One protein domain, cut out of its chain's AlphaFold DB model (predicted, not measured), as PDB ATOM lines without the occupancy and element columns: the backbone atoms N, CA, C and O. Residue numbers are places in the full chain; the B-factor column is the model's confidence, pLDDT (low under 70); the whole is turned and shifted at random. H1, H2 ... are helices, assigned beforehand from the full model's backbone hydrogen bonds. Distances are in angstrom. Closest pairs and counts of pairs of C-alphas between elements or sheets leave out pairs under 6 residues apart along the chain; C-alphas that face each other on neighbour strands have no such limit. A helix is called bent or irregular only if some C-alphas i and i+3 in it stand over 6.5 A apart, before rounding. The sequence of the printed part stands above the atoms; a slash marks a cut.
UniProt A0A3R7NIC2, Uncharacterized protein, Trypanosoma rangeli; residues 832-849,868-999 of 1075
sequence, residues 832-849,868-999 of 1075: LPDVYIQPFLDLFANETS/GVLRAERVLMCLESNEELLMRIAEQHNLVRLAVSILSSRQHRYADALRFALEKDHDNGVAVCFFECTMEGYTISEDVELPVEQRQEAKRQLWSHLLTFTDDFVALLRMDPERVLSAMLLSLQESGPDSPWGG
ATOM      1  N   LEU A 832      42.819 -22.758 -10.689       86.50
ATOM      2  CA  LEU A 832      42.942 -21.717 -11.714       86.50
ATOM      3  C   LEU A 832      43.253 -20.370 -11.033       86.50
ATOM      4  O   LEU A 832      42.464 -19.953 -10.177       86.50
ATOM      5  N   PRO A 833      44.353 -19.673 -11.385       87.56
ATOM      6  CA  PRO A 833      44.680 -18.376 -10.794       87.56
ATOM      7  C   PRO A 833      43.702 -17.266 -11.206       87.56
ATOM      8  O   PRO A 833      43.341 -17.158 -12.379       87.56
ATOM      9  N   ASP A 834      43.362 -16.379 -10.264       83.62
ATOM     10  CA  ASP A 834      42.364 -15.299 -10.387       83.62
ATOM     11  C   ASP A 834      42.433 -14.494 -11.696       83.62
ATOM     12  O   ASP A 834      41.407 -14.152 -12.289       83.62
ATOM     13  N   VAL A 835      43.655 -14.220 -12.168       85.06
ATOM     14  CA  VAL A 835      43.963 -13.454 -13.391       85.06
ATOM     15  C   VAL A 835      43.336 -14.077 -14.646       85.06
ATOM     16  O   VAL A 835      43.047 -13.362 -15.605       85.06
ATOM     17  N   TYR A 836      43.100 -15.390 -14.643       85.88
ATOM     18  CA  TYR A 836      42.518 -16.129 -15.761       85.88
ATOM     19  C   TYR A 836      41.002 -16.322 -15.654       85.88
ATOM     20  O   TYR A 836      40.374 -16.569 -16.678       85.88
ATOM     21  N   ILE A 837      40.389 -16.147 -14.476       82.94
ATOM     22  CA  ILE A 837      38.964 -16.465 -14.269       82.94
ATOM     23  C   ILE A 837      38.043 -15.521 -15.062       82.94
ATOM     24  O   ILE A 837      37.114 -15.986 -15.717       82.94
ATOM     25  N   GLN A 838      38.308 -14.207 -15.060       82.56
ATOM     26  CA  GLN A 838      37.498 -13.260 -15.847       82.56
ATOM     27  C   GLN A 838      37.711 -13.444 -17.368       82.56
ATOM     28  O   GLN A 838      36.713 -13.632 -18.054       82.56
ATOM     29  N   PRO A 839      38.949 -13.540 -17.914       83.62
ATOM     30  CA  PRO A 839      39.158 -13.884 -19.328       83.62
ATOM     31  C   PRO A 839      38.534 -15.217 -19.772       83.62
ATOM     32  O   PRO A 839      38.125 -15.342 -20.923       83.62
ATOM     33  N   PHE A 840      38.467 -16.209 -18.878       83.94
ATOM     34  CA  PHE A 840      37.789 -17.481 -19.127       83.94
ATOM     35  C   PHE A 840      36.272 -17.263 -19.266       83.94
ATOM     36  O   PHE A 840      35.694 -17.640 -20.279       83.94
ATOM     37  N   LEU A 841      35.638 -16.569 -18.312       81.25
ATOM     38  CA  LEU A 841      34.214 -16.208 -18.384       81.25
ATOM     39  C   LEU A 841      33.876 -15.342 -19.608       81.25
ATOM     40  O   LEU A 841      32.885 -15.608 -20.289       81.25
ATOM     41  N   ASP A 842      34.713 -14.350 -19.922       81.50
ATOM     42  CA  ASP A 842      34.548 -13.475 -21.086       81.50
ATOM     43  C   ASP A 842      34.554 -14.271 -22.403       81.50
ATOM     44  O   ASP A 842      33.785 -13.947 -23.310       81.50
ATOM     45  N   LEU A 843      35.368 -15.328 -22.528       81.62
ATOM     46  CA  LEU A 843      35.383 -16.187 -23.718       81.62
ATOM     47  C   LEU A 843      34.024 -16.882 -23.916       81.62
ATOM     48  O   LEU A 843      33.358 -16.659 -24.930       81.62
ATOM     49  N   PHE A 844      33.578 -17.651 -22.919       76.19
ATOM     50  CA  PHE A 844      32.350 -18.448 -23.023       76.19
ATOM     51  C   PHE A 844      31.066 -17.596 -23.050       76.19
ATOM     52  O   PHE A 844      30.051 -18.022 -23.606       76.19
ATOM     53  N   ALA A 845      31.089 -16.369 -22.517       72.38
ATOM     54  CA  ALA A 845      29.992 -15.411 -22.668       72.38
ATOM     55  C   ALA A 845      29.867 -14.882 -24.115       72.38
ATOM     56  O   ALA A 845      28.762 -14.790 -24.664       72.38
ATOM     57  N   ASN A 846      30.996 -14.572 -24.762       67.56
ATOM     58  CA  ASN A 846      31.033 -14.056 -26.137       67.56
ATOM     59  C   ASN A 846      30.850 -15.149 -27.213       67.56
ATOM     60  O   ASN A 846      30.480 -14.849 -28.350       67.56
ATOM     61  N   GLU A 847      31.007 -16.425 -26.851       59.03
ATOM     62  CA  GLU A 847      30.769 -17.611 -27.699       59.03
ATOM     63  C   GLU A 847      29.351 -17.701 -28.300       59.03
ATOM     64  O   GLU A 847      29.106 -18.436 -29.261       59.03
ATOM     65  N   THR A 848      28.416 -16.891 -27.795       46.78
ATOM     66  CA  THR A 848      27.083 -16.670 -28.376       46.78
ATOM     67  C   THR A 848      27.104 -16.159 -29.829       46.78
ATOM     68  O   THR A 848      26.051 -16.125 -30.471       46.78
ATOM     69  N   SER A 849      28.265 -15.805 -30.400       41.47
ATOM     70  CA  SER A 849      28.430 -15.554 -31.841       41.47
ATOM     71  C   SER A 849      29.749 -16.084 -32.435       41.47
ATOM     72  O   SER A 849      30.752 -15.384 -32.521       41.47
ATOM     73  N   GLY A 868      27.054 -21.310 -23.141       64.31
ATOM     74  CA  GLY A 868      28.434 -20.967 -22.753       64.31
ATOM     75  C   GLY A 868      28.593 -20.575 -21.275       64.31
ATOM     76  O   GLY A 868      29.571 -20.945 -20.630       64.31
ATOM     77  N   VAL A 869      27.599 -19.909 -20.685       70.81
ATOM     78  CA  VAL A 869      27.603 -19.552 -19.256       70.81
ATOM     79  C   VAL A 869      27.491 -20.812 -18.396       70.81
ATOM     80  O   VAL A 869      28.274 -20.982 -17.468       70.81
ATOM     81  N   LEU A 870      26.601 -21.743 -18.760       72.25
ATOM     82  CA  LEU A 870      26.467 -23.052 -18.100       72.25
ATOM     83  C   LEU A 870      27.733 -23.920 -18.245       72.25
ATOM     84  O   LEU A 870      28.095 -24.655 -17.327       72.25
ATOM     85  N   ARG A 871      28.424 -23.820 -19.389       75.50
ATOM     86  CA  ARG A 871      29.711 -24.477 -19.661       75.50
ATOM     87  C   ARG A 871      30.803 -23.957 -18.722       75.50
ATOM     88  O   ARG A 871      31.424 -24.751 -18.022       75.50
ATOM     89  N   ALA A 872      30.968 -22.637 -18.619       78.19
ATOM     90  CA  ALA A 872      31.912 -22.034 -17.678       78.19
ATOM     91  C   ALA A 872      31.529 -22.289 -16.206       78.19
ATOM     92  O   ALA A 872      32.400 -22.576 -15.390       78.19
ATOM     93  N   GLU A 873      30.239 -22.250 -15.864       79.88
ATOM     94  CA  GLU A 873      29.735 -22.543 -14.516       79.88
ATOM     95  C   GLU A 873      30.105 -23.964 -14.059       79.88
ATOM     96  O   GLU A 873      30.621 -24.130 -12.953       79.88
ATOM     97  N   ARG A 874      29.930 -24.973 -14.927       80.31
ATOM     98  CA  ARG A 874      30.372 -26.356 -14.667       80.31
ATOM     99  C   ARG A 874      31.868 -26.438 -14.369       80.31
ATOM    100  O   ARG A 874      32.246 -27.066 -13.386       80.31
ATOM    101  N   VAL A 875      32.705 -25.762 -15.158       80.75
ATOM    102  CA  VAL A 875      34.163 -25.739 -14.942       80.75
ATOM    103  C   VAL A 875      34.521 -25.116 -13.592       80.75
ATOM    104  O   VAL A 875      35.339 -25.668 -12.860       80.75
ATOM    105  N   LEU A 876      33.900 -23.987 -13.230       83.12
ATOM    106  CA  LEU A 876      34.195 -23.301 -11.970       83.12
ATOM    107  C   LEU A 876      33.782 -24.115 -10.732       83.12
ATOM    108  O   LEU A 876      34.416 -23.971  -9.687       83.12
ATOM    109  N   MET A 877      32.778 -24.995 -10.833       81.12
ATOM    110  CA  MET A 877      32.411 -25.899  -9.733       81.12
ATOM    111  C   MET A 877      33.509 -26.929  -9.421       81.12
ATOM    112  O   MET A 877      33.683 -27.276  -8.251       81.12
ATOM    113  N   CYS A 878      34.280 -27.356 -10.427       79.56
ATOM    114  CA  CYS A 878      35.385 -28.313 -10.281       79.56
ATOM    115  C   CYS A 878      36.677 -27.706  -9.694       79.56
ATOM    116  O   CYS A 878      37.601 -28.451  -9.380       79.56
ATOM    117  N   LEU A 879      36.774 -26.377  -9.556       81.81
ATOM    118  CA  LEU A 879      38.004 -25.709  -9.111       81.81
ATOM    119  C   LEU A 879      38.085 -25.549  -7.591       81.81
ATOM    120  O   LEU A 879      37.262 -24.854  -7.001       81.81
ATOM    121  N   GLU A 880      39.148 -26.050  -6.973       72.88
ATOM    122  CA  GLU A 880      39.503 -25.890  -5.552       72.88
ATOM    123  C   GLU A 880      39.984 -24.462  -5.193       72.88
ATOM    124  O   GLU A 880      40.346 -24.187  -4.050       72.88
ATOM    125  N   SER A 881      39.967 -23.527  -6.153       70.81
ATOM    126  CA  SER A 881      40.290 -22.107  -5.952       70.81
ATOM    127  C   SER A 881      39.441 -21.429  -4.855       70.81
ATOM    128  O   SER A 881      38.327 -21.846  -4.536       70.81
ATOM    129  N   ASN A 882      39.974 -20.327  -4.311       74.38
ATOM    130  CA  ASN A 882      39.440 -19.562  -3.175       74.38
ATOM    131  C   ASN A 882      37.919 -19.292  -3.249       74.38
ATOM    132  O   ASN A 882      37.443 -18.518  -4.086       74.38
ATOM    133  N   GLU A 883      37.180 -19.866  -2.295       77.31
ATOM    134  CA  GLU A 883      35.722 -19.763  -2.179       77.31
ATOM    135  C   GLU A 883      35.198 -18.326  -2.168       77.31
ATOM    136  O   GLU A 883      34.187 -18.045  -2.807       77.31
ATOM    137  N   GLU A 884      35.862 -17.394  -1.473       78.62
ATOM    138  CA  GLU A 884      35.372 -16.014  -1.394       78.62
ATOM    139  C   GLU A 884      35.404 -15.309  -2.752       78.62
ATOM    140  O   GLU A 884      34.624 -14.382  -2.987       78.62
ATOM    141  N   LEU A 885      36.339 -15.694  -3.624       79.00
ATOM    142  CA  LEU A 885      36.464 -15.140  -4.967       79.00
ATOM    143  C   LEU A 885      35.473 -15.815  -5.909       79.00
ATOM    144  O   LEU A 885      34.758 -15.109  -6.619       79.00
ATOM    145  N   LEU A 886      35.345 -17.145  -5.852       80.12
ATOM    146  CA  LEU A 886      34.339 -17.869  -6.633       80.12
ATOM    147  C   LEU A 886      32.906 -17.436  -6.268       80.12
ATOM    148  O   LEU A 886      32.114 -17.195  -7.174       80.12
ATOM    149  N   MET A 887      32.588 -17.214  -4.986       81.88
ATOM    150  CA  MET A 887      31.291 -16.669  -4.552       81.88
ATOM    151  C   MET A 887      31.048 -15.248  -5.070       81.88
ATOM    152  O   MET A 887      29.982 -14.974  -5.614       81.88
ATOM    153  N   ARG A 888      32.033 -14.342  -4.966       81.75
ATOM    154  CA  ARG A 888      31.911 -12.974  -5.512       81.75
ATOM    155  C   ARG A 888      31.684 -12.975  -7.024       81.75
ATOM    156  O   ARG A 888      30.899 -12.177  -7.526       81.75
ATOM    157  N   ILE A 889      32.346 -13.878  -7.743       80.19
ATOM    158  CA  ILE A 889      32.199 -14.059  -9.192       80.19
ATOM    159  C   ILE A 889      30.826 -14.661  -9.529       80.19
ATOM    160  O   ILE A 889      30.172 -14.190 -10.461       80.19
ATOM    161  N   ALA A 890      30.348 -15.626  -8.738       82.69
ATOM    162  CA  ALA A 890      29.021 -16.215  -8.877       82.69
ATOM    163  C   ALA A 890      27.896 -15.193  -8.638       82.69
ATOM    164  O   ALA A 890      26.948 -15.133  -9.415       82.69
ATOM    165  N   GLU A 891      28.017 -14.338  -7.619       81.62
ATOM    166  CA  GLU A 891      27.073 -13.241  -7.372       81.62
ATOM    167  C   GLU A 891      27.120 -12.166  -8.469       81.62
ATOM    168  O   GLU A 891      26.071 -11.665  -8.873       81.62
ATOM    169  N   GLN A 892      28.314 -11.821  -8.968       80.81
ATOM    170  CA  GLN A 892      28.505 -10.798 -10.002       80.81
ATOM    171  C   GLN A 892      27.925 -11.211 -11.365       80.81
ATOM    172  O   GLN A 892      27.330 -10.376 -12.046       80.81
ATOM    173  N   HIS A 893      28.101 -12.475 -11.760       75.06
ATOM    174  CA  HIS A 893      27.655 -13.011 -13.057       75.06
ATOM    175  C   HIS A 893      26.362 -13.848 -12.968       75.06
ATOM    176  O   HIS A 893      25.920 -14.402 -13.969       75.06
ATOM    177  N   ASN A 894      25.737 -13.914 -11.786       78.88
ATOM    178  CA  ASN A 894      24.524 -14.687 -11.480       78.88
ATOM    179  C   ASN A 894      24.639 -16.195 -11.819       78.88
ATOM    180  O   ASN A 894      23.727 -16.789 -12.396       78.88
ATOM    181  N   LEU A 895      25.764 -16.809 -11.434       82.38
ATOM    182  CA  LEU A 895      26.054 -18.241 -11.586       82.38
ATOM    183  C   LEU A 895      25.486 -19.013 -10.381       82.38
ATOM    184  O   LEU A 895      26.153 -19.206  -9.359       82.38
ATOM    185  N   VAL A 896      24.205 -19.376 -10.459       82.25
ATOM    186  CA  VAL A 896      23.456 -19.898  -9.307       82.25
ATOM    187  C   VAL A 896      23.868 -21.326  -8.938       82.25
ATOM    188  O   VAL A 896      23.964 -21.611  -7.744       82.25
ATOM    189  N   ARG A 897      24.202 -22.210  -9.892       83.50
ATOM    190  CA  ARG A 897      24.699 -23.560  -9.556       83.50
ATOM    191  C   ARG A 897      26.062 -23.483  -8.874       83.50
ATOM    192  O   ARG A 897      26.280 -24.200  -7.903       83.50
ATOM    193  N   LEU A 898      26.942 -22.577  -9.313       83.12
ATOM    194  CA  LEU A 898      28.251 -22.370  -8.681       83.12
ATOM    195  C   LEU A 898      28.115 -21.907  -7.222       83.12
ATOM    196  O   LEU A 898      28.735 -22.490  -6.335       83.12
ATOM    197  N   ALA A 899      27.268 -20.907  -6.959       83.12
ATOM    198  CA  ALA A 899      27.022 -20.427  -5.598       83.12
ATOM    199  C   ALA A 899      26.418 -21.519  -4.693       83.12
ATOM    200  O   ALA A 899      26.872 -21.719  -3.566       83.12
ATOM    201  N   VAL A 900      25.434 -22.272  -5.201       84.81
ATOM    202  CA  VAL A 900      24.818 -23.404  -4.487       84.81
ATOM    203  C   VAL A 900      25.840 -24.513  -4.222       84.81
ATOM    204  O   VAL A 900      25.872 -25.058  -3.118       84.81
ATOM    205  N   SER A 901      26.715 -24.810  -5.186       84.88
ATOM    206  CA  SER A 901      27.792 -25.795  -5.048       84.88
ATOM    207  C   SER A 901      28.774 -25.417  -3.938       84.88
ATOM    208  O   SER A 901      29.054 -26.246  -3.076       84.88
ATOM    209  N   ILE A 902      29.233 -24.162  -3.873       82.31
ATOM    210  CA  ILE A 902      30.159 -23.703  -2.821       82.31
ATOM    211  C   ILE A 902      29.484 -23.738  -1.439       82.31
ATOM    212  O   ILE A 902      30.036 -24.308  -0.495       82.31
ATOM    213  N   LEU A 903      28.266 -23.195  -1.323       82.56
ATOM    214  CA  LEU A 903      27.512 -23.168  -0.062       82.56
ATOM    215  C   LEU A 903      27.209 -24.575   0.483       82.56
ATOM    216  O   LEU A 903      27.179 -24.764   1.699       82.56
ATOM    217  N   SER A 904      27.001 -25.565  -0.391       83.44
ATOM    218  CA  SER A 904      26.691 -26.949  -0.005       83.44
ATOM    219  C   SER A 904      27.934 -27.831   0.164       83.44
ATOM    220  O   SER A 904      28.176 -28.332   1.259       83.44
ATOM    221  N   SER A 905      28.736 -28.013  -0.886       76.56
ATOM    222  CA  SER A 905      29.849 -28.977  -0.902       76.56
ATOM    223  C   SER A 905      31.066 -28.542  -0.084       76.56
ATOM    224  O   SER A 905      31.773 -29.406   0.427       76.56
ATOM    225  N   ARG A 906      31.300 -27.229   0.069       78.12
ATOM    226  CA  ARG A 906      32.500 -26.683   0.735       78.12
ATOM    227  C   ARG A 906      32.187 -26.085   2.103       78.12
ATOM    228  O   ARG A 906      32.899 -26.336   3.067       78.12
ATOM    229  N   GLN A 907      31.079 -25.348   2.208       82.62
ATOM    230  CA  GLN A 907      30.671 -24.704   3.466       82.62
ATOM    231  C   GLN A 907      29.681 -25.526   4.303       82.62
ATOM    232  O   GLN A 907      29.402 -25.145   5.440       82.62
ATOM    233  N   HIS A 908      29.136 -26.627   3.771       83.56
ATOM    234  CA  HIS A 908      28.173 -27.515   4.448       83.56
ATOM    235  C   HIS A 908      26.908 -26.811   4.981       83.56
ATOM    236  O   HIS A 908      26.303 -27.234   5.970       83.56
ATOM    237  N   ARG A 909      26.487 -25.734   4.303       86.31
ATOM    238  CA  ARG A 909      25.318 -24.894   4.617       86.31
ATOM    239  C   ARG A 909      24.184 -25.164   3.628       86.31
ATOM    240  O   ARG A 909      23.729 -24.277   2.907       86.31
ATOM    241  N   TYR A 910      23.715 -26.409   3.592       84.00
ATOM    242  CA  TYR A 910      22.739 -26.892   2.607       84.00
ATOM    243  C   TYR A 910      21.411 -26.113   2.654       84.00
ATOM    244  O   TYR A 910      20.815 -25.849   1.611       84.00
ATOM    245  N   ALA A 911      20.981 -25.672   3.842       82.88
ATOM    246  CA  ALA A 911      19.796 -24.823   4.006       82.88
ATOM    247  C   ALA A 911      19.952 -23.435   3.346       82.88
ATOM    248  O   ALA A 911      19.062 -22.994   2.617       82.88
ATOM    249  N   ASP A 912      21.098 -22.770   3.541       84.31
ATOM    250  CA  ASP A 912      21.390 -21.477   2.906       84.31
ATOM    251  C   ASP A 912      21.582 -21.627   1.388       84.31
ATOM    252  O   ASP A 912      21.169 -20.755   0.627       84.31
ATOM    253  N   ALA A 913      22.157 -22.749   0.939       85.00
ATOM    254  CA  ALA A 913      22.301 -23.083  -0.476       85.00
ATOM    255  C   ALA A 913      20.932 -23.231  -1.169       85.00
ATOM    256  O   ALA A 913      20.691 -22.597  -2.197       85.00
ATOM    257  N   LEU A 914      19.999 -23.992  -0.575       83.81
ATOM    258  CA  LEU A 914      18.634 -24.121  -1.101       83.81
ATOM    259  C   LEU A 914      17.906 -22.770  -1.106       83.81
ATOM    260  O   LEU A 914      17.245 -22.432  -2.087       83.81
ATOM    261  N   ARG A 915      18.061 -21.976  -0.039       84.12
ATOM    262  CA  ARG A 915      17.491 -20.627   0.039       84.12
ATOM    263  C   ARG A 915      18.023 -19.721  -1.075       84.12
ATOM    264  O   ARG A 915      17.234 -19.046  -1.726       84.12
ATOM    265  N   PHE A 916      19.334 -19.722  -1.318       84.50
ATOM    266  CA  PHE A 916      19.951 -18.930  -2.385       84.50
ATOM    267  C   PHE A 916      19.423 -19.346  -3.765       84.50
ATOM    268  O   PHE A 916      19.082 -18.477  -4.564       84.50
ATOM    269  N   ALA A 917      19.287 -20.652  -4.024       83.62
ATOM    270  CA  ALA A 917      18.689 -21.158  -5.260       83.62
ATOM    271  C   ALA A 917      17.250 -20.642  -5.443       83.62
ATOM    272  O   ALA A 917      16.936 -20.049  -6.474       83.62
ATOM    273  N   LEU A 918      16.406 -20.794  -4.415       82.81
ATOM    274  CA  LEU A 918      15.013 -20.333  -4.426       82.81
ATOM    275  C   LEU A 918      14.887 -18.806  -4.558       82.81
ATOM    276  O   LEU A 918      13.961 -18.340  -5.208       82.81
ATOM    277  N   GLU A 919      15.795 -18.010  -3.988       81.56
ATOM    278  CA  GLU A 919      15.765 -16.542  -4.116       81.56
ATOM    279  C   GLU A 919      16.301 -16.026  -5.467       81.56
ATOM    280  O   GLU A 919      15.971 -14.902  -5.855       81.56
ATOM    281  N   LYS A 920      17.124 -16.807  -6.185       77.00
ATOM    282  CA  LYS A 920      17.852 -16.351  -7.387       77.00
ATOM    283  C   LYS A 920      17.409 -16.969  -8.707       77.00
ATOM    284  O   LYS A 920      17.567 -16.307  -9.730       77.00
ATOM    285  N   ASP A 921      16.884 -18.192  -8.706       69.75
ATOM    286  CA  ASP A 921      16.571 -18.920  -9.936       69.75
ATOM    287  C   ASP A 921      15.260 -19.711  -9.821       69.75
ATOM    288  O   ASP A 921      15.227 -20.881  -9.435       69.75
ATOM    289  N   HIS A 922      14.159 -19.030 -10.146       62.66
ATOM    290  CA  HIS A 922      12.826 -19.631 -10.209       62.66
ATOM    291  C   HIS A 922      12.577 -20.387 -11.529       62.66
ATOM    292  O   HIS A 922      11.678 -21.225 -11.574       62.66
ATOM    293  N   ASP A 923      13.339 -20.090 -12.590       58.78
ATOM    294  CA  ASP A 923      12.977 -20.444 -13.971       58.78
ATOM    295  C   ASP A 923      13.811 -21.611 -14.538       58.78
ATOM    296  O   ASP A 923      13.284 -22.412 -15.306       58.78
ATOM    297  N   ASN A 924      15.085 -21.771 -14.144       63.28
ATOM    298  CA  ASN A 924      15.973 -22.828 -14.662       63.28
ATOM    299  C   ASN A 924      15.998 -24.107 -13.793       63.28
ATOM    300  O   ASN A 924      16.856 -24.970 -13.983       63.28
ATOM    301  N   GLY A 925      15.109 -24.234 -12.801       74.50
ATOM    302  CA  GLY A 925      14.940 -25.460 -12.004       74.50
ATOM    303  C   GLY A 925      16.051 -25.786 -10.992       74.50
ATOM    304  O   GLY A 925      15.967 -26.809 -10.315       74.50
ATOM    305  N   VAL A 926      17.070 -24.929 -10.834       81.69
ATOM    306  CA  VAL A 926      18.294 -25.203 -10.046       81.69
ATOM    307  C   VAL A 926      18.008 -25.651  -8.604       81.69
ATOM    308  O   VAL A 926      18.668 -26.564  -8.105       81.69
ATOM    309  N   ALA A 927      17.001 -25.066  -7.944       82.56
ATOM    310  CA  ALA A 927      16.597 -25.450  -6.588       82.56
ATOM    311  C   ALA A 927      16.013 -26.874  -6.500       82.56
ATOM    312  O   ALA A 927      16.235 -27.561  -5.503       82.56
ATOM    313  N   VAL A 928      15.305 -27.330  -7.544       83.44
ATOM    314  CA  VAL A 928      14.764 -28.696  -7.630       83.44
ATOM    315  C   VAL A 928      15.901 -29.688  -7.834       83.44
ATOM    316  O   VAL A 928      16.013 -30.615  -7.042       83.44
ATOM    317  N   CYS A 929      16.790 -29.455  -8.807       81.94
ATOM    318  CA  CYS A 929      17.943 -30.331  -9.047       81.94
ATOM    319  C   CYS A 929      18.832 -30.454  -7.800       81.94
ATOM    320  O   CYS A 929      19.198 -31.556  -7.411       81.94
ATOM    321  N   PHE A 930      19.131 -29.344  -7.113       85.44
ATOM    322  CA  PHE A 930      19.917 -29.383  -5.876       85.44
ATOM    323  C   PHE A 930      19.256 -30.231  -4.776       85.44
ATOM    324  O   PHE A 930      19.937 -30.996  -4.089       85.44
ATOM    325  N   PHE A 931      17.936 -30.110  -4.613       84.88
ATOM    326  CA  PHE A 931      17.172 -30.911  -3.661       84.88
ATOM    327  C   PHE A 931      17.138 -32.397  -4.055       84.88
ATOM    328  O   PHE A 931      17.380 -33.249  -3.204       84.88
ATOM    329  N   GLU A 932      16.887 -32.692  -5.332       85.38
ATOM    330  CA  GLU A 932      16.854 -34.032  -5.930       85.38
ATOM    331  C   GLU A 932      18.199 -34.751  -5.713       85.38
ATOM    332  O   GLU A 932      18.248 -35.732  -4.967       85.38
ATOM    333  N   CYS A 933      19.311 -34.178  -6.193       83.25
ATOM    334  CA  CYS A 933      20.656 -34.729  -6.004       83.25
ATOM    335  C   CYS A 933      21.009 -34.931  -4.520       83.25
ATOM    336  O   CYS A 933      21.460 -36.012  -4.137       83.25
ATOM    337  N   THR A 934      20.756 -33.939  -3.653       84.25
ATOM    338  CA  THR A 934      21.097 -34.054  -2.220       84.25
ATOM    339  C   THR A 934      20.270 -35.136  -1.516       84.25
ATOM    340  O   THR A 934      20.773 -35.803  -0.608       84.25
ATOM    341  N   MET A 935      19.013 -35.347  -1.927       83.38
ATOM    342  CA  MET A 935      18.156 -36.405  -1.380       83.38
ATOM    343  C   MET A 935      18.511 -37.798  -1.900       83.38
ATOM    344  O   MET A 935      18.293 -38.761  -1.167       83.38
ATOM    345  N   GLU A 936      19.121 -37.923  -3.077       81.56
ATOM    346  CA  GLU A 936      19.697 -39.187  -3.557       81.56
ATOM    347  C   GLU A 936      21.093 -39.456  -2.958       81.56
ATOM    348  O   GLU A 936      21.425 -40.601  -2.655       81.56
ATOM    349  N   GLY A 937      21.861 -38.408  -2.644       77.56
ATOM    350  CA  GLY A 937      23.189 -38.493  -2.016       77.56
ATOM    351  C   GLY A 937      24.343 -37.955  -2.870       77.56
ATOM    352  O   GLY A 937      25.500 -38.218  -2.549       77.56
ATOM    353  N   TYR A 938      24.038 -37.196  -3.921       81.75
ATOM    354  CA  TYR A 938      24.975 -36.584  -4.863       81.75
ATOM    355  C   TYR A 938      25.084 -35.068  -4.641       81.75
ATOM    356  O   TYR A 938      24.235 -34.446  -3.997       81.75
ATOM    357  N   THR A 939      26.144 -34.451  -5.166       81.88
ATOM    358  CA  THR A 939      26.252 -32.986  -5.244       81.88
ATOM    359  C   THR A 939      25.404 -32.432  -6.398       81.88
ATOM    360  O   THR A 939      24.844 -33.186  -7.186       81.88
ATOM    361  N   ILE A 940      25.340 -31.103  -6.549       80.44
ATOM    362  CA  ILE A 940      24.700 -30.467  -7.719       80.44
ATOM    363  C   ILE A 940      25.441 -30.731  -9.049       80.44
ATOM    364  O   ILE A 940      24.891 -30.489 -10.123       80.44
ATOM    365  N   SER A 941      26.675 -31.242  -8.985       68.75
ATOM    366  CA  SER A 941      27.291 -31.985 -10.083       68.75
ATOM    367  C   SER A 941      26.886 -33.453  -9.932       68.75
ATOM    368  O   SER A 941      27.398 -34.147  -9.050       68.75
ATOM    369  N   GLU A 942      25.956 -33.894 -10.781       59.50
ATOM    370  CA  GLU A 942      25.287 -35.205 -10.732       59.50
ATOM    371  C   GLU A 942      26.273 -36.395 -10.693       59.50
ATOM    372  O   GLU A 942      25.988 -37.411 -10.068       59.50
ATOM    373  N   ASP A 943      27.471 -36.243 -11.270       62.75
ATOM    374  CA  ASP A 943      28.529 -37.265 -11.312       62.75
ATOM    375  C   ASP A 943      29.296 -37.478  -9.983       62.75
ATOM    376  O   ASP A 943      30.142 -38.370  -9.902       62.75
ATOM    377  N   VAL A 944      29.065 -36.660  -8.944       70.38
ATOM    378  CA  VAL A 944      29.865 -36.666  -7.699       70.38
ATOM    379  C   VAL A 944      29.012 -37.027  -6.482       70.38
ATOM    380  O   VAL A 944      28.136 -36.264  -6.071       70.38
ATOM    381  N   GLU A 945      29.307 -38.169  -5.857       79.06
ATOM    382  CA  GLU A 945      28.703 -38.588  -4.585       79.06
ATOM    383  C   GLU A 945      29.152 -37.706  -3.404       79.06
ATOM    384  O   GLU A 945      30.330 -37.374  -3.263       79.06
ATOM    385  N   LEU A 946      28.231 -37.388  -2.488       79.75
ATOM    386  CA  LEU A 946      28.569 -36.759  -1.207       79.75
ATOM    387  C   LEU A 946      29.364 -37.740  -0.316       79.75
ATOM    388  O   LEU A 946      29.061 -38.939  -0.312       79.75
ATOM    389  N   PRO A 947      30.313 -37.272   0.514       80.31
ATOM    390  CA  PRO A 947      30.945 -38.103   1.540       80.31
ATOM    391  C   PRO A 947      29.909 -38.711   2.497       80.31
ATOM    392  O   PRO A 947      28.956 -38.037   2.888       80.31
ATOM    393  N   VAL A 948      30.095 -39.970   2.908       75.44
ATOM    394  CA  VAL A 948      29.121 -40.720   3.737       75.44
ATOM    395  C   VAL A 948      28.772 -39.979   5.036       75.44
ATOM    396  O   VAL A 948      27.603 -39.878   5.403       75.44
ATOM    397  N   GLU A 949      29.766 -39.368   5.682       74.81
ATOM    398  CA  GLU A 949      29.594 -38.550   6.893       74.81
ATOM    399  C   GLU A 949      28.708 -37.309   6.671       74.81
ATOM    400  O   GLU A 949      28.041 -36.838   7.591       74.81
ATOM    401  N   GLN A 950      28.671 -36.788   5.440       79.12
ATOM    402  CA  GLN A 950      27.931 -35.582   5.066       79.12
ATOM    403  C   GLN A 950      26.530 -35.891   4.521       79.12
ATOM    404  O   GLN A 950      25.641 -35.057   4.676       79.12
ATOM    405  N   ARG A 951      26.286 -37.083   3.946       82.56
ATOM    406  CA  ARG A 951      24.966 -37.496   3.410       82.56
ATOM    407  C   ARG A 951      23.849 -37.318   4.434       82.56
ATOM    408  O   ARG A 951      22.838 -36.681   4.140       82.56
ATOM    409  N   GLN A 952      24.053 -37.840   5.646       82.88
ATOM    410  CA  GLN A 952      23.053 -37.753   6.709       82.88
ATOM    411  C   GLN A 952      22.782 -36.292   7.109       82.88
ATOM    412  O   GLN A 952      21.626 -35.900   7.276       82.88
ATOM    413  N   GLU A 953      23.834 -35.479   7.246       82.69
ATOM    414  CA  GLU A 953      23.721 -34.083   7.678       82.69
ATOM    415  C   GLU A 953      23.093 -33.187   6.605       82.69
ATOM    416  O   GLU A 953      22.208 -32.395   6.920       82.69
ATOM    417  N   ALA A 954      23.472 -33.356   5.337       83.19
ATOM    418  CA  ALA A 954      22.914 -32.616   4.212       83.19
ATOM    419  C   ALA A 954      21.393 -32.817   4.111       83.19
ATOM    420  O   ALA A 954      20.623 -31.851   4.158       83.19
ATOM    421  N   LYS A 955      20.945 -34.081   4.087       85.56
ATOM    422  CA  LYS A 955      19.515 -34.423   4.085       85.56
ATOM    423  C   LYS A 955      18.819 -33.893   5.347       85.56
ATOM    424  O   LYS A 955      17.718 -33.348   5.254       85.56
ATOM    425  N   ARG A 956      19.455 -33.986   6.525       82.25
ATOM    426  CA  ARG A 956      18.908 -33.492   7.805       82.25
ATOM    427  C   ARG A 956      18.726 -31.972   7.828       82.25
ATOM    428  O   ARG A 956      17.678 -31.512   8.280       82.25
ATOM    429  N   GLN A 957      19.691 -31.193   7.331       84.25
ATOM    430  CA  GLN A 957      19.579 -29.734   7.236       84.25
ATOM    431  C   GLN A 957      18.445 -29.318   6.295       84.25
ATOM    432  O   GLN A 957      17.618 -28.492   6.681       84.25
ATOM    433  N   LEU A 958      18.362 -29.917   5.100       84.00
ATOM    434  CA  LEU A 958      17.301 -29.610   4.134       84.00
ATOM    435  C   LEU A 958      15.910 -29.936   4.695       84.00
ATOM    436  O   LEU A 958      15.027 -29.077   4.674       84.00
ATOM    437  N   TRP A 959      15.719 -31.127   5.273       82.75
ATOM    438  CA  TRP A 959      14.459 -31.480   5.935       82.75
ATOM    439  C   TRP A 959      14.140 -30.544   7.108       82.75
ATOM    440  O   TRP A 959      12.995 -30.122   7.253       82.75
ATOM    441  N   SER A 960      15.130 -30.169   7.925       81.12
ATOM    442  CA  SER A 960      14.916 -29.235   9.035       81.12
ATOM    443  C   SER A 960      14.512 -27.839   8.560       81.12
ATOM    444  O   SER A 960      13.672 -27.220   9.208       81.12
ATOM    445  N   HIS A 961      15.084 -27.342   7.457       81.75
ATOM    446  CA  HIS A 961      14.753 -26.036   6.876       81.75
ATOM    447  C   HIS A 961      13.347 -26.023   6.270       81.75
ATOM    448  O   HIS A 961      12.534 -25.163   6.595       81.75
ATOM    449  N   LEU A 962      13.015 -27.020   5.448       81.62
ATOM    450  CA  LEU A 962      11.711 -27.107   4.783       81.62
ATOM    451  C   LEU A 962      10.546 -27.317   5.766       81.62
ATOM    452  O   LEU A 962       9.431 -26.856   5.523       81.62
ATOM    453  N   LEU A 963      10.799 -27.974   6.904       77.00
ATOM    454  CA  LEU A 963       9.809 -28.153   7.969       77.00
ATOM    455  C   LEU A 963       9.642 -26.916   8.875       77.00
ATOM    456  O   LEU A 963       8.622 -26.819   9.561       77.00
ATOM    457  N   THR A 964      10.593 -25.971   8.887       77.88
ATOM    458  CA  THR A 964      10.475 -24.700   9.631       77.88
ATOM    459  C   THR A 964      10.004 -23.533   8.760       77.88
ATOM    460  O   THR A 964       9.205 -22.724   9.232       77.88
ATOM    461  N   PHE A 965      10.425 -23.467   7.494       81.31
ATOM    462  CA  PHE A 965      10.070 -22.418   6.534       81.31
ATOM    463  C   PHE A 965       9.119 -22.958   5.457       81.31
ATOM    464  O   PHE A 965       9.512 -23.313   4.347       81.31
ATOM    465  N   THR A 966       7.825 -23.005   5.789       74.25
ATOM    466  CA  THR A 966       6.793 -23.575   4.903       74.25
ATOM    467  C   THR A 966       6.612 -22.823   3.584       74.25
ATOM    468  O   THR A 966       6.126 -23.417   2.626       74.25
ATOM    469  N   ASP A 967       6.982 -21.543   3.520       78.25
ATOM    470  CA  ASP A 967       6.878 -20.747   2.292       78.25
ATOM    471  C   ASP A 967       7.946 -21.159   1.265       78.25
ATOM    472  O   ASP A 967       7.610 -21.356   0.098       78.25
ATOM    473  N   ASP A 968       9.186 -21.408   1.706       79.12
ATOM    474  CA  ASP A 968      10.284 -21.945   0.885       79.12
ATOM    475  C   ASP A 968       9.929 -23.352   0.353       79.12
ATOM    476  O   ASP A 968      10.124 -23.657  -0.824       79.12
ATOM    477  N   PHE A 969       9.319 -24.200   1.192       78.12
ATOM    478  CA  PHE A 969       8.842 -25.533   0.798       78.12
ATOM    479  C   PHE A 969       7.702 -25.487  -0.230       78.12
ATOM    480  O   PHE A 969       7.684 -26.261  -1.188       78.12
ATOM    481  N   VAL A 970       6.769 -24.547  -0.075       76.75
ATOM    482  CA  VAL A 970       5.691 -24.319  -1.046       76.75
ATOM    483  C   VAL A 970       6.208 -23.639  -2.325       76.75
ATOM    484  O   VAL A 970       5.599 -23.817  -3.377       76.75
ATOM    485  N   ALA A 971       7.321 -22.902  -2.284       79.88
ATOM    486  CA  ALA A 971       8.001 -22.416  -3.485       79.88
ATOM    487  C   ALA A 971       8.638 -23.575  -4.270       79.88
ATOM    488  O   ALA A 971       8.354 -23.721  -5.456       79.88
ATOM    489  N   LEU A 972       9.393 -24.452  -3.598       80.31
ATOM    490  CA  LEU A 972      10.018 -25.631  -4.209       80.31
ATOM    491  C   LEU A 972       8.983 -26.552  -4.891       80.31
ATOM    492  O   LEU A 972       9.139 -26.899  -6.060       80.31
ATOM    493  N   LEU A 973       7.872 -26.859  -4.209       77.50
ATOM    494  CA  LEU A 973       6.761 -27.655  -4.762       77.50
ATOM    495  C   LEU A 973       6.013 -26.987  -5.935       77.50
ATOM    496  O   LEU A 973       5.275 -27.667  -6.643       77.50
ATOM    497  N   ARG A 974       6.156 -25.670  -6.140       80.62
ATOM    498  CA  ARG A 974       5.563 -24.955  -7.288       80.62
ATOM    499  C   ARG A 974       6.448 -24.968  -8.534       80.62
ATOM    500  O   ARG A 974       5.936 -24.627  -9.596       80.62
ATOM    501  N   MET A 975       7.731 -25.314  -8.407       79.88
ATOM    502  CA  MET A 975       8.663 -25.382  -9.537       79.88
ATOM    503  C   MET A 975       8.471 -26.688 -10.316       79.88
ATOM    504  O   MET A 975       8.136 -26.651 -11.495       79.88
ATOM    505  N   ASP A 976       8.600 -27.833  -9.640       80.06
ATOM    506  CA  ASP A 976       8.271 -29.156 -10.185       80.06
ATOM    507  C   ASP A 976       7.710 -30.042  -9.052       80.06
ATOM    508  O   ASP A 976       8.470 -30.505  -8.196       80.06
ATOM    509  N   PRO A 977       6.385 -30.265  -8.985       78.56
ATOM    510  CA  PRO A 977       5.796 -31.080  -7.931       78.56
ATOM    511  C   PRO A 977       6.086 -32.575  -8.104       78.56
ATOM    512  O   PRO A 977       6.049 -33.298  -7.111       78.56
ATOM    513  N   GLU A 978       6.364 -33.067  -9.316       78.56
ATOM    514  CA  GLU A 978       6.558 -34.502  -9.551       78.56
ATOM    515  C   GLU A 978       7.945 -34.941  -9.064       78.56
ATOM    516  O   GLU A 978       8.029 -35.847  -8.231       78.56
ATOM    517  N   ARG A 979       9.010 -34.231  -9.468       80.06
ATOM    518  CA  ARG A 979      10.397 -34.498  -9.026       80.06
ATOM    519  C   ARG A 979      10.594 -34.326  -7.526       80.06
ATOM    520  O   ARG A 979      11.200 -35.166  -6.858       80.06
ATOM    521  N   VAL A 980      10.065 -33.233  -6.969       82.12
ATOM    522  CA  VAL A 980      10.209 -32.944  -5.535       82.12
ATOM    523  C   VAL A 980       9.514 -34.031  -4.712       82.12
ATOM    524  O   VAL A 980      10.081 -34.497  -3.724       82.12
ATOM    525  N   LEU A 981       8.339 -34.513  -5.139       78.38
ATOM    526  CA  LEU A 981       7.654 -35.611  -4.456       78.38
ATOM    527  C   LEU A 981       8.360 -36.966  -4.627       78.38
ATOM    528  O   LEU A 981       8.387 -37.725  -3.655       78.38
ATOM    529  N   SER A 982       8.973 -37.283  -5.776       79.50
ATOM    530  CA  SER A 982       9.771 -38.516  -5.913       79.50
ATOM    531  C   SER A 982      11.015 -38.502  -5.020       79.50
ATOM    532  O   SER A 982      11.206 -39.440  -4.244       79.50
ATOM    533  N   ALA A 983      11.796 -37.418  -5.034       81.25
ATOM    534  CA  ALA A 983      12.976 -37.261  -4.179       81.25
ATOM    535  C   ALA A 983      12.618 -37.308  -2.677       81.25
ATOM    536  O   ALA A 983      13.269 -38.001  -1.887       81.25
ATOM    537  N   MET A 984      11.519 -36.652  -2.277       80.00
ATOM    538  CA  MET A 984      10.979 -36.755  -0.915       80.00
ATOM    539  C   MET A 984      10.601 -38.196  -0.546       80.00
ATOM    540  O   MET A 984      10.916 -38.644   0.558       80.00
ATOM    541  N   LEU A 985       9.910 -38.922  -1.432       74.69
ATOM    542  CA  LEU A 985       9.450 -40.288  -1.166       74.69
ATOM    543  C   LEU A 985      10.606 -41.278  -1.012       74.69
ATOM    544  O   LEU A 985      10.483 -42.192  -0.195       74.69
ATOM    545  N   LEU A 986      11.710 -41.091  -1.743       75.56
ATOM    546  CA  LEU A 986      12.941 -41.863  -1.567       75.56
ATOM    547  C   LEU A 986      13.537 -41.602  -0.172       75.56
ATOM    548  O   LEU A 986      13.599 -42.521   0.646       75.56
ATOM    549  N   SER A 987      13.842 -40.343   0.165       78.44
ATOM    550  CA  SER A 987      14.444 -39.972   1.461       78.44
ATOM    551  C   SER A 987      13.565 -40.299   2.689       78.44
ATOM    552  O   SER A 987      14.061 -40.585   3.784       78.44
ATOM    553  N   LEU A 988      12.236 -40.329   2.530       75.06
ATOM    554  CA  LEU A 988      11.301 -40.778   3.573       75.06
ATOM    555  C   LEU A 988      11.300 -42.302   3.787       75.06
ATOM    556  O   LEU A 988      10.945 -42.761   4.875       75.06
ATOM    557  N   GLN A 989      11.692 -43.089   2.781       73.44
ATOM    558  CA  GLN A 989      11.765 -44.553   2.857       73.44
ATOM    559  C   GLN A 989      13.139 -45.067   3.324       73.44
ATOM    560  O   GLN A 989      13.230 -46.195   3.810       73.44
ATOM    561  N   GLU A 990      14.189 -44.242   3.256       74.94
ATOM    562  CA  GLU A 990      15.558 -44.617   3.626       74.94
ATOM    563  C   GLU A 990      15.700 -45.200   5.047       74.94
ATOM    564  O   GLU A 990      15.195 -44.687   6.059       74.94
ATOM    565  N   SER A 991      16.470 -46.286   5.146       65.75
ATOM    566  CA  SER A 991      16.858 -46.919   6.406       65.75
ATOM    567  C   SER A 991      18.319 -47.360   6.364       65.75
ATOM    568  O   SER A 991      18.646 -48.369   5.747       65.75
ATOM    569  N   GLY A 992      19.176 -46.615   7.054       70.50
ATOM    570  CA  GLY A 992      20.623 -46.809   7.082       70.50
ATOM    571  C   GLY A 992      21.296 -45.660   7.845       70.50
ATOM    572  O   GLY A 992      20.574 -44.854   8.443       70.50
ATOM    573  N   PRO A 993      22.637 -45.571   7.831       66.38
ATOM    574  CA  PRO A 993      23.362 -44.431   8.394       66.38
ATOM    575  C   PRO A 993      23.037 -43.124   7.652       66.38
ATOM    576  O   PRO A 993      22.802 -42.110   8.297       66.38
ATOM    577  N   ASP A 994      22.892 -43.167   6.325       67.44
ATOM    578  CA  ASP A 994      22.613 -42.003   5.460       67.44
ATOM    579  C   ASP A 994      21.213 -41.391   5.659       67.44
ATOM    580  O   ASP A 994      20.903 -40.321   5.139       67.44
ATOM    581  N   SER A 995      20.345 -42.077   6.409       75.88
ATOM    582  CA  SER A 995      18.957 -41.678   6.627       75.88
ATOM    583  C   SER A 995      18.886 -40.404   7.487       75.88
ATOM    584  O   SER A 995      19.344 -40.432   8.635       75.88
ATOM    585  N   PRO A 996      18.223 -39.315   7.045       68.00
ATOM    586  CA  PRO A 996      18.100 -38.081   7.840       68.00
ATOM    587  C   PRO A 996      17.359 -38.286   9.175       68.00
ATOM    588  O   PRO A 996      17.436 -37.452  10.077       68.00
ATOM    589  N   TRP A 997      16.678 -39.426   9.327       73.56
ATOM    590  CA  TRP A 997      15.976 -39.884  10.529       73.56
ATOM    591  C   TRP A 997      16.865 -40.706  11.490       73.56
ATOM    592  O   TRP A 997      16.340 -41.336  12.412       73.56
ATOM    593  N   GLY A 998      18.175 -40.779  11.228       55.88
ATOM    594  CA  GLY A 998      19.151 -41.609  11.938       55.88
ATOM    595  C   GLY A 998      19.474 -41.146  13.365       55.88
ATOM    596  O   GLY A 998      19.482 -39.957  13.676       55.88
ATOM    597  N   GLY A 999      19.758 -42.120  14.234       47.09
ATOM    598  CA  GLY A 999      19.823 -41.949  15.687       47.09
ATOM    599  C   GLY A 999      18.543 -42.435  16.380       47.09
ATOM    600  O   GLY A 999      17.436 -42.329  15.849       47.09
TER     601      GLY A 999
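Overview. This is residues 832 to 849 and 868 to 999 of the 1075 residues of an uncharacterized protein of Trypanosoma rangeli (UniProt A0A3R7NIC2). Short helices are stacked along one long axis: H1 at one end, H2 and H3 next to it, and in the middle H4, H5 and H6, an up-and-down bundle whose centres make a triangle. At the other end H7 and H8 pack on H5 at steep tilts, while H9 runs beside H6. You have 150 printed residues with nine named helices, H1 to H9 in chain order, and no named strand; the class is all helix. The whole is compact, with a radius of gyration of the C-alphas of 15.9 A, yet elongated, spanning 48 by 31 by 24 A.

Along the chain. Find C-alpha 834 at (42.364, -15.299, -10.387); from there H1 runs 19.4 A to residue 846. After the cut come H2, residues 868 to 877, H3, 883 to 893, and H4, 896 to 906. Next read H5, 910 to 920, and H6, 926 to 936. H7, the longest, goes from C-alpha 948 at (29.121, -40.720, 3.737) to residue 964, 25.3 A. H8 is residues 966 to 975, and H9, 977 to 989, runs 18.3 A to C-alpha 989 at (11.765, -44.553, 2.857). H1 and H7 are irregular, only just: C-alphas 835 and 838 are 6.9 A apart, 949 and 952 6.6 A.

Arrangement. Start at H1: with residues 840 to 845 alone it touches H2, closest at the C-alphas of Phe 844 and Gly 868, 4.7 A. H1 and H3 are near each other. H2 touches H4, the same way at a shallow tilt of 8 degrees, closest at C-alphas 877 and 898, 5.6 A. H3 and H4 form a hairpin, closest at C-alphas 890 and 899, 5.7 A. So do H4 and H5, at C-alphas 904 and 910, 4.7 A, and H5 and H6, at C-alphas 917 and 927, 5.0 A. H6 is the hub, touching five helices; its closest C-alphas to H9 are Glu 932 and Ala 983, 5.3 A. H7, with residues 954 to 961 alone, touches H5 at a steep tilt of 55 degrees, closest at C-alphas 911 and 958, 5.4 A. H8 touches H5 at a steep tilt of 60 degrees, closest at C-alphas 918 and 972, 7.3 A. H1 and H9 are apart. Every O i to N i+4 pair is within hydrogen-bond range in H2, H3, H4, H5, H6, H8 and H9; H1 has 7 of 9 and H7 11 of 13.

Size, cuts and confidence. The farthest C-alphas, Ser 849 and Gly 999, are 55.0 A apart. Residues 850 to 867 are not printed, and C-alphas 849 and 868 are 10.6 A apart across this cut. Of the links printed whole, H6 to H7, with 11 residues, is long and the others are tight. Mean pLDDT of the printed part is 78.0; look for values under 70 in 18 residues, among them 846 to 849 and 921 to 924.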